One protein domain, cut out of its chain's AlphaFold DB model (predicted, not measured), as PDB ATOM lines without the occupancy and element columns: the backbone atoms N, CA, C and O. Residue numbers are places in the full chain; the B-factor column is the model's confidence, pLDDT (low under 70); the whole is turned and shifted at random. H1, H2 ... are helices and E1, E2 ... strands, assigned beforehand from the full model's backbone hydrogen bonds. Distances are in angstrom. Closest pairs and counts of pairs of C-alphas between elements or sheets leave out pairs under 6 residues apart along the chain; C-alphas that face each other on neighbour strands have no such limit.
ATOM      1  N   ARG A   5     101.946  86.698 111.851       95.88
ATOM      2  CA  ARG A   5     102.045  85.449 111.092       95.88
ATOM      3  C   ARG A   5     100.809  84.545 111.235       95.88
ATOM      4  O   ARG A   5     100.310  84.146 110.192       95.88
ATOM      5  N   PRO A   6     100.241  84.313 112.437       96.56
ATOM      6  CA  PRO A   6      99.022  83.507 112.555       96.56
ATOM      7  C   PRO A   6      97.831  84.094 111.784       96.56
ATOM      8  O   PRO A   6      97.027  83.355 111.223       96.56
ATOM      9  N   LEU A   7      97.723  85.426 111.726       96.12
ATOM     10  CA  LEU A   7      96.666  86.100 110.975       96.12
ATOM     11  C   LEU A   7      96.877  85.960 109.463       96.12
ATOM     12  O   LEU A   7      95.922  85.688 108.744       96.12
ATOM     13  N   ILE A   8      98.118  86.118 108.994       95.38
ATOM     14  CA  ILE A   8      98.481  85.930 107.583       95.38
ATOM     15  C   ILE A   8      98.160  84.496 107.148       95.38
ATOM     16  O   ILE A   8      97.459  84.315 106.160       95.38
ATOM     17  N   GLU A   9      98.589  83.499 107.925       95.62
ATOM     18  CA  GLU A   9      98.341  82.077 107.652       95.62
ATOM     19  C   GLU A   9      96.839  81.749 107.642       95.62
ATOM     20  O   GLU A   9      96.372  80.979 106.802       95.62
ATOM     21  N   HIS A  10      96.057  82.351 108.546       96.19
ATOM     22  CA  HIS A  10      94.607  82.174 108.566       96.19
ATOM     23  C   HIS A  10      93.936  82.791 107.332       96.19
ATOM     24  O   HIS A  10      93.138  82.124 106.680       96.19
ATOM     25  N   ILE A  11      94.278  84.035 106.980       96.06
ATOM     26  CA  ILE A  11      93.735  84.719 105.797       96.06
ATOM     27  C   ILE A  11      94.093  83.953 104.521       96.06
ATOM     28  O   ILE A  11      93.221  83.720 103.687       96.06
ATOM     29  N   GLU A  12      95.351  83.528 104.389       96.88
ATOM     30  CA  GLU A  12      95.824  82.716 103.271       96.88
ATOM     31  C   GLU A  12      95.007  81.432 103.148       96.88
ATOM     32  O   GLU A  12      94.416  81.176 102.100       96.88
ATOM     33  N   LYS A  13      94.883  80.669 104.240       96.31
ATOM     34  CA  LYS A  13      94.104  79.430 104.261       96.31
ATOM     35  C   LYS A  13      92.647  79.651 103.856       96.31
ATOM     36  O   LYS A  13      92.101  78.846 103.111       96.31
ATOM     37  N   GLU A  14      92.008  80.713 104.336       96.00
ATOM     38  CA  GLU A  14      90.605  80.991 104.017       96.00
ATOM     39  C   GLU A  14      90.402  81.456 102.569       96.00
ATOM     40  O   GLU A  14      89.386  81.123 101.962       96.00
ATOM     41  N   ILE A  15      91.351  82.193 101.986       97.00
ATOM     42  CA  ILE A  15      91.298  82.565 100.565       97.00
ATOM     43  C   ILE A  15      91.528  81.333  99.688       97.00
ATOM     44  O   ILE A  15      90.730  81.079  98.791       97.00
ATOM     45  N   MET A  16      92.571  80.547  99.973       97.06
ATOM     46  CA  MET A  16      92.990  79.409  99.143       97.06
ATOM     47  C   MET A  16      92.002  78.227  99.159       97.06
ATOM     48  O   MET A  16      92.065  77.375  98.281       97.06
ATOM     49  N   LYS A  17      91.062  78.192 100.114       95.50
ATOM     50  CA  LYS A  17      89.930  77.241 100.162       95.50
ATOM     51  C   LYS A  17      88.736  77.621  99.277       95.50
ATOM     52  O   LYS A  17      87.726  76.925  99.308       95.50
ATOM     53  N   SER A  18      88.779  78.757  98.586       95.31
ATOM     54  CA  SER A  18      87.658  79.216  97.761       95.31
ATOM     55  C   SER A  18      87.326  78.217  96.650       95.31
ATOM     56  O   SER A  18      88.224  77.812  95.921       95.31
ATOM     57  N   ASP A  19      86.037  77.932  96.436       93.88
ATOM     58  CA  ASP A  19      85.565  77.103  95.312       93.88
ATOM     59  C   ASP A  19      85.865  77.726  93.936       93.88
ATOM     60  O   ASP A  19      85.830  77.044  92.913       93.88
ATOM     61  N   LEU A  20      86.136  79.035  93.906       94.31
ATOM     62  CA  LEU A  20      86.572  79.773  92.725       94.31
ATOM     63  C   LEU A  20      87.750  80.679  93.086       94.31
ATOM     64  O   LEU A  20      87.600  81.600  93.900       94.31
ATOM     65  N   LEU A  21      88.892  80.445  92.448       95.88
ATOM     66  CA  LEU A  21      90.085  81.280  92.546       95.88
ATOM     67  C   LEU A  21      90.424  81.875  91.188       95.88
ATOM     68  O   LEU A  21      90.431  81.173  90.182       95.88
ATOM     69  N   HIS A  22      90.777  83.155  91.179       94.94
ATOM     70  CA  HIS A  22      91.438  83.773  90.036       94.94
ATOM     71  C   HIS A  22      92.944  83.752  90.270       94.94
ATOM     72  O   HIS A  22      93.384  84.056  91.381       94.94
ATOM     73  N   ALA A  23      93.725  83.423  89.249       95.38
ATOM     74  CA  ALA A  23      95.176  83.390  89.331       95.38
ATOM     75  C   ALA A  23      95.837  84.200  88.214       95.38
ATOM     76  O   ALA A  23      95.381  84.198  87.073       95.38
ATOM     77  N   ASP A  24      96.939  84.860  88.559       93.62
ATOM     78  CA  ASP A  24      97.836  85.555  87.632       93.62
ATOM     79  C   ASP A  24      99.294  85.363  88.076       93.62
ATOM     80  O   ASP A  24      99.565  85.294  89.280       93.62
ATOM     81  N   THR A  51      99.541  85.813  92.116       96.81
ATOM     82  CA  THR A  51      98.413  86.355  92.864       96.81
ATOM     83  C   THR A  51      97.253  85.383  92.767       96.81
ATOM     84  O   THR A  51      96.862  85.028  91.660       96.81
ATOM     85  N   TYR A  52      96.689  84.997  93.909       97.06
ATOM     86  CA  TYR A  52      95.447  84.230  93.987       97.06
ATOM     87  C   TYR A  52      94.366  85.096  94.615       97.06
ATOM     88  O   TYR A  52      94.548  85.602  95.722       97.06
ATOM     89  N   VAL A  53      93.254  85.288  93.907       96.94
ATOM     90  CA  VAL A  53      92.178  86.198  94.304       96.94
ATOM     91  C   VAL A  53      90.867  85.444  94.457       96.94
ATOM     92  O   VAL A  53      90.388  84.784  93.533       96.94
ATOM     93  N   ARG A  54      90.238  85.634  95.616       96.62
ATOM     94  CA  ARG A  54      88.823  85.347  95.838       96.62
ATOM     95  C   ARG A  54      88.070  86.668  95.813       96.62
ATOM     96  O   ARG A  54      88.154  87.433  96.768       96.62
ATOM     97  N   ASP A  55      87.298  86.920  94.764       95.50
ATOM     98  CA  ASP A  55      86.290  87.981  94.758       95.50
ATOM     99  C   ASP A  55      85.103  87.557  93.897       95.50
ATOM    100  O   ASP A  55      85.137  87.637  92.674       95.50
ATOM    101  N   GLN A  56      84.057  87.064  94.554       92.12
ATOM    102  CA  GLN A  56      82.839  86.610  93.886       92.12
ATOM    103  C   GLN A  56      81.724  87.665  93.916       92.12
ATOM    104  O   GLN A  56      80.622  87.408  93.436       92.12
ATOM    105  N   ARG A  57      81.978  88.862  94.465       93.50
ATOM    106  CA  ARG A  57      80.954  89.912  94.601       93.50
ATOM    107  C   ARG A  57      80.326  90.335  93.266       93.50
ATOM    108  O   ARG A  57      79.112  90.537  93.260       93.50
ATOM    109  N   PRO A  58      81.061  90.409  92.132       90.88
ATOM    110  CA  PRO A  58      80.452  90.681  90.825       90.88
ATOM    111  C   PRO A  58      79.411  89.635  90.380       90.88
ATOM    112  O   PRO A  58      78.603  89.921  89.503       90.88
ATOM    113  N   TRP A  59      79.398  88.456  91.011       90.00
ATOM    114  CA  TRP A  59      78.470  87.350  90.758       90.00
ATOM    115  C   TRP A  59      77.630  86.993  91.996       90.00
ATOM    116  O   TRP A  59      77.268  85.837  92.192       90.00
ATOM    117  N   ALA A  60      77.325  87.985  92.842       90.88
ATOM    118  CA  ALA A  60      76.501  87.841  94.049       90.88
ATOM    119  C   ALA A  60      77.046  86.868  95.121       90.88
ATOM    120  O   ALA A  60      76.296  86.395  95.975       90.88
ATOM    121  N   GLY A  61      78.355  86.598  95.125       91.00
ATOM    122  CA  GLY A  61      79.002  85.840  96.195       91.00
ATOM    123  C   GLY A  61      79.037  86.609  97.521       91.00
ATOM    124  O   GLY A  61      79.266  87.819  97.549       91.00
ATOM    125  N   SER A  62      78.837  85.894  98.632       92.12
ATOM    126  CA  SER A  62      78.779  86.463  99.989       92.12
ATOM    127  C   SER A  62      80.120  86.458 100.730       92.12
ATOM    128  O   SER A  62      80.269  87.145 101.741       92.12
ATOM    129  N   ALA A  63      81.104  85.694 100.245       91.75
ATOM    130  CA  ALA A  63      82.423  85.627 100.859       91.75
ATOM    131  C   ALA A  63      83.163  86.977 100.727       91.75
ATOM    132  O   ALA A  63      83.131  87.592  99.656       91.75
ATOM    133  N   PRO A  64      83.872  87.442 101.773       94.06
ATOM    134  CA  PRO A  64      84.641  88.679 101.690       94.06
ATOM    135  C   PRO A  64      85.771  88.549 100.654       94.06
ATOM    136  O   PRO A  64      86.357  87.467 100.523       94.06
ATOM    137  N   PRO A  65      86.124  89.624  99.928       96.06
ATOM    138  CA  PRO A  65      87.210  89.572  98.961       96.06
ATOM    139  C   PRO A  65      88.556  89.348  99.662       96.06
ATOM    140  O   PRO A  65      88.752  89.777 100.801       96.06
ATOM    141  N   GLY A  66      89.498  88.704  98.983       96.81
ATOM    142  CA  GLY A  66      90.848  88.510  99.502       96.81
ATOM    143  C   GLY A  66      91.847  88.135  98.416       96.81
ATOM    144  O   GLY A  66      91.472  87.564  97.393       96.81
ATOM    145  N   ALA A  67      93.116  88.464  98.656       97.12
ATOM    146  CA  ALA A  67      94.224  88.108  97.782       97.12
ATOM    147  C   ALA A  67      95.410  87.546  98.576       97.12
ATOM    148  O   ALA A  67      95.707  88.017  99.676       97.12
ATOM    149  N   VAL A  68      96.095  86.567  97.988       97.38
ATOM    150  CA  VAL A  68      97.361  86.008  98.474       97.38
ATOM    151  C   VAL A  68      98.423  86.209  97.404       97.38
ATOM    152  O   VAL A  68      98.160  85.992  96.223       97.38
ATOM    153  N   TYR A  69      99.623  86.601  97.831       96.88
ATOM    154  CA  TYR A  69     100.769  86.794  96.951       96.88
ATOM    155  C   TYR A  69     101.896  85.839  97.323       96.88
ATOM    156  O   TYR A  69     102.335  85.818  98.473       96.88
ATOM    157  N   TYR A  70     102.429  85.132  96.331       96.81
ATOM    158  CA  TYR A  70     103.644  84.338  96.482       96.81
ATOM    159  C   TYR A  70     104.740  84.887  95.587       96.81
ATOM    160  O   TYR A  70     104.524  85.160  94.409       96.81
ATOM    161  N   PHE A  71     105.933  85.027  96.147       96.44
ATOM    162  CA  PHE A  71     107.111  85.482  95.426       96.44
ATOM    163  C   PHE A  71     108.067  84.315  95.178       96.44
ATOM    164  O   PHE A  71     108.422  83.604  96.116       96.44
ATOM    165  N   ALA A  72     108.579  84.203  93.949       95.56
ATOM    166  CA  ALA A  72     109.780  83.421  93.678       95.56
ATOM    167  C   ALA A  72     110.776  84.192  92.795       95.56
ATOM    168  O   ALA A  72     110.391  84.980  91.924       95.56
ATOM    169  N   PRO A  73     112.090  83.969  92.982       94.50
ATOM    170  CA  PRO A  73     113.132  84.641  92.211       94.50
ATOM    171  C   PRO A  73     113.335  84.049  90.803       94.50
ATOM    172  O   PRO A  73     114.289  84.434  90.123       94.50
ATOM    173  N   ASP A  74     112.494  83.101  90.393       93.12
ATOM    174  CA  ASP A  74     112.472  82.427  89.098       93.12
ATOM    175  C   ASP A  74     111.030  82.056  88.698       93.12
ATOM    176  O   ASP A  74     110.076  82.310  89.435       93.12
ATOM    177  N   TRP A  75     110.859  81.500  87.496       93.38
ATOM    178  CA  TRP A  75     109.600  80.897  87.054       93.38
ATOM    179  C   TRP A  75     109.799  79.389  86.910       93.38
ATOM    180  O   TRP A  75     110.718  78.965  86.207       93.38
ATOM    181  N   LYS A  76     108.946  78.617  87.586       92.44
ATOM    182  CA  LYS A  76     108.959  77.154  87.683       92.44
ATOM    183  C   LYS A  76     107.533  76.669  87.951       92.44
ATOM    184  O   LYS A  76     106.848  77.277  88.775       92.44
ATOM    185  N   GLU A  77     107.083  75.628  87.251       91.12
ATOM    186  CA  GLU A  77     105.717  75.087  87.409       91.12
ATOM    187  C   GLU A  77     105.499  74.515  88.818       91.12
ATOM    188  O   GLU A  77     104.411  74.609  89.380       91.12
ATOM    189  N   GLU A  78     106.572  74.039  89.448       93.81
ATOM    190  CA  GLU A  78     106.593  73.494  90.802       93.81
ATOM    191  C   GLU A  78     106.103  74.494  91.857       93.81
ATOM    192  O   GLU A  78     105.510  74.081  92.851       93.81
ATOM    193  N   HIS A  79     106.302  75.801  91.640       94.88
ATOM    194  CA  HIS A  79     105.778  76.832  92.542       94.88
ATOM    195  C   HIS A  79     104.251  76.835  92.532       94.88
ATOM    196  O   HIS A  79     103.627  76.783  93.586       94.88
ATOM    197  N   VAL A  80     103.643  76.815  91.342       93.62
ATOM    198  CA  VAL A  80     102.181  76.789  91.180       93.62
ATOM    199  C   VAL A  80     101.600  75.514  91.784       93.62
ATOM    200  O   VAL A  80     100.651  75.590  92.564       93.62
ATOM    201  N   HIS A  81     102.210  74.361  91.496       93.19
ATOM    202  CA  HIS A  81     101.817  73.086  92.097       93.19
ATOM    203  C   HIS A  81     101.899  73.117  93.624       93.19
ATOM    204  O   HIS A  81     101.001  72.628  94.300       93.19
ATOM    205  N   HIS A  82     102.947  73.724  94.188       94.88
ATOM    206  CA  HIS A  82     103.095  73.840  95.633       94.88
ATOM    207  C   HIS A  82     102.054  74.768  96.273       94.88
ATOM    208  O   HIS A  82     101.531  74.430  97.339       94.88
ATOM    209  N   HIS A  83     101.769  75.920  95.654       95.00
ATOM    210  CA  HIS A  83     100.784  76.884  96.156       95.00
ATOM    211  C   HIS A  83      99.367  76.293  96.151       95.00
ATOM    212  O   HIS A  83      98.621  76.474  97.108       95.00
ATOM    213  N   LEU A  84      99.009  75.568  95.085       94.31
ATOM    214  CA  LEU A  84      97.660  75.040  94.864       94.31
ATOM    215  C   LEU A  84      97.467  73.593  95.337       94.31
ATOM    216  O   LEU A  84      96.392  73.041  95.145       94.31
ATOM    217  N   ARG A  85      98.464  72.980  95.986       93.56
ATOM    218  CA  ARG A  85      98.428  71.559  96.384       93.56
ATOM    219  C   ARG A  85      97.214  71.163  97.242       93.56
ATOM    220  O   ARG A  85      96.759  70.032  97.152       93.56
ATOM    221  N   GLU A  86      96.728  72.082  98.078       91.81
ATOM    222  CA  GLU A  86      95.560  71.879  98.951       91.81
ATOM    223  C   GLU A  86      94.309  72.610  98.430       91.81
ATOM    224  O   GLU A  86      93.278  72.620  99.102       91.81
ATOM    225  N   ALA A  87      94.410  73.294  97.285       93.06
ATOM    226  CA  ALA A  87      93.290  74.007  96.689       93.06
ATOM    227  C   ALA A  87      92.399  73.033  95.906       93.06
ATOM    228  O   ALA A  87      92.858  72.029  95.364       93.06
ATOM    229  N   SER A  88      91.113  73.351  95.825       93.06
ATOM    230  CA  SER A  88      90.120  72.569  95.090       93.06
ATOM    231  C   SER A  88      89.076  73.493  94.476       93.06
ATOM    232  O   SER A  88      88.880  74.601  94.965       93.06
ATOM    233  N   GLY A  89      88.371  73.022  93.450       93.31
ATOM    234  CA  GLY A  89      87.331  73.796  92.775       93.31
ATOM    235  C   GLY A  89      87.802  74.340  91.430       93.31
ATOM    236  O   GLY A  89      88.516  73.662  90.694       93.31
ATOM    237  N   ILE A  90      87.356  75.545  91.086       93.81
ATOM    238  CA  ILE A  90      87.583  76.169  89.784       93.81
ATOM    239  C   ILE A  90      88.730  77.175  89.888       93.81
ATOM    240  O   ILE A  90      88.681  78.121  90.675       93.81
ATOM    241  N   LEU A  91      89.735  77.012  89.027       94.25
ATOM    242  CA  LEU A  91      90.799  77.990  88.831       94.25
ATOM    243  C   LEU A  91      90.567  78.754  87.524       94.25
ATOM    244  O   LEU A  91      90.576  78.173  86.441       94.25
ATOM    245  N   GLN A  92      90.388  80.066  87.620       93.88
ATOM    246  CA  GLN A  92      90.361  80.975  86.482       93.88
ATOM    247  C   GLN A  92      91.723  81.641  86.345       93.88
ATOM    248  O   GLN A  92      92.090  82.502  87.138       93.88
ATOM    249  N   ALA A  93      92.477  81.231  85.337       91.81
ATOM    250  CA  ALA A  93      93.805  81.753  85.066       91.81
ATOM    251  C   ALA A  93      93.949  82.112  83.589       91.81
ATOM    252  O   ALA A  93      93.132  81.716  82.750       91.81
ATOM    253  N   ASP A  94      95.009  82.846  83.266       83.25
ATOM    254  CA  ASP A  94      95.460  82.945  81.888       83.25
ATOM    255  C   ASP A  94      95.977  81.578  81.388       83.25
ATOM    256  O   ASP A  94      96.249  80.651  82.153       83.25
ATOM    257  N   GLY A  95      96.085  81.413  80.067       78.56
ATOM    258  CA  GLY A  95      96.522  80.160  79.436       78.56
ATOM    259  C   GLY A  95      98.020  79.861  79.597       78.56
ATOM    260  O   GLY A  95      98.675  79.490  78.620       78.56
ATOM    261  N   ASN A  96      98.597  80.067  80.784       79.06
ATOM    262  CA  ASN A  96     100.009  79.830  81.063       79.06
ATOM    263  C   ASN A  96     100.294  78.334  81.302       79.06
ATOM    264  O   ASN A  96      99.531  77.612  81.943       79.06
ATOM    265  N   LYS A  97     101.459  77.870  80.830       78.06
ATOM    266  CA  LYS A  97     101.941  76.486  80.976       78.06
ATOM    267  C   LYS A  97     101.966  75.999  82.426       78.06
ATOM    268  O   LYS A  97     101.790  74.808  82.644       78.06
ATOM    269  N   GLY A  98     102.160  76.901  83.392       77.88
ATOM    270  CA  GLY A  98     102.205  76.556  84.816       77.88
ATOM    271  C   GLY A  98     100.904  75.965  85.374       77.88
ATOM    272  O   GLY A  98     100.953  75.293  86.396       77.88
TER     273      GLY A  98
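This is residues 5 to 24 and 51 to 98 of the 102 residues of the protein "Transposase IS66 family protein" of Brucella thiophenivorans (UniProt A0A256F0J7). A twisted sheet of four strands has two helices on one face: H1 runs across the strands, and the short H2 lies beside them. The 68 printed residues hold H1, E1, E2, E3, H2 and E4 in that order, of mixed class; the mixed sheet runs E3, E2, E1, E4. The whole is compact, with a radius of gyration of the C-alphas of 12.3 A and spans of 35 by 32 by 18 A.

H1, residues 5 to 16, is on the sheet; its closest C-alpha pair with E3, residues 66 to 72, is Glu 12 and Val 68, 6.0 A. E1, residues 20 to 24, is parallel to E4, residues 90 to 93 (N 21 and O 90, 2.9 A), and antiparallel to E2, residues 51 to 54 (N 22 and O 53, 2.9 A). E2 and E3 form a hairpin (N 52 and O 68, 2.9 A). H2, residues 77 to 84, is on the same face as H1. In both helices every O i to N i+4 pair is within hydrogen-bond range. E3, H2 and E4 make a split strand-helix-strand unit, E2 and E1 between its strands, with a right-handed crossover.

H1 starts at C-alpha 5 (102.045, 85.449, 111.092) and spans 16.2 A; E3 spans 20.5 A. E4 ends at C-alpha 93 (93.805, 81.753, 85.066).

Residues 25 to 50 are not printed; C-alphas 24 and 51 are 5.3 A apart. The link E2 to E3 is long. No printed residue is under pLDDT 70.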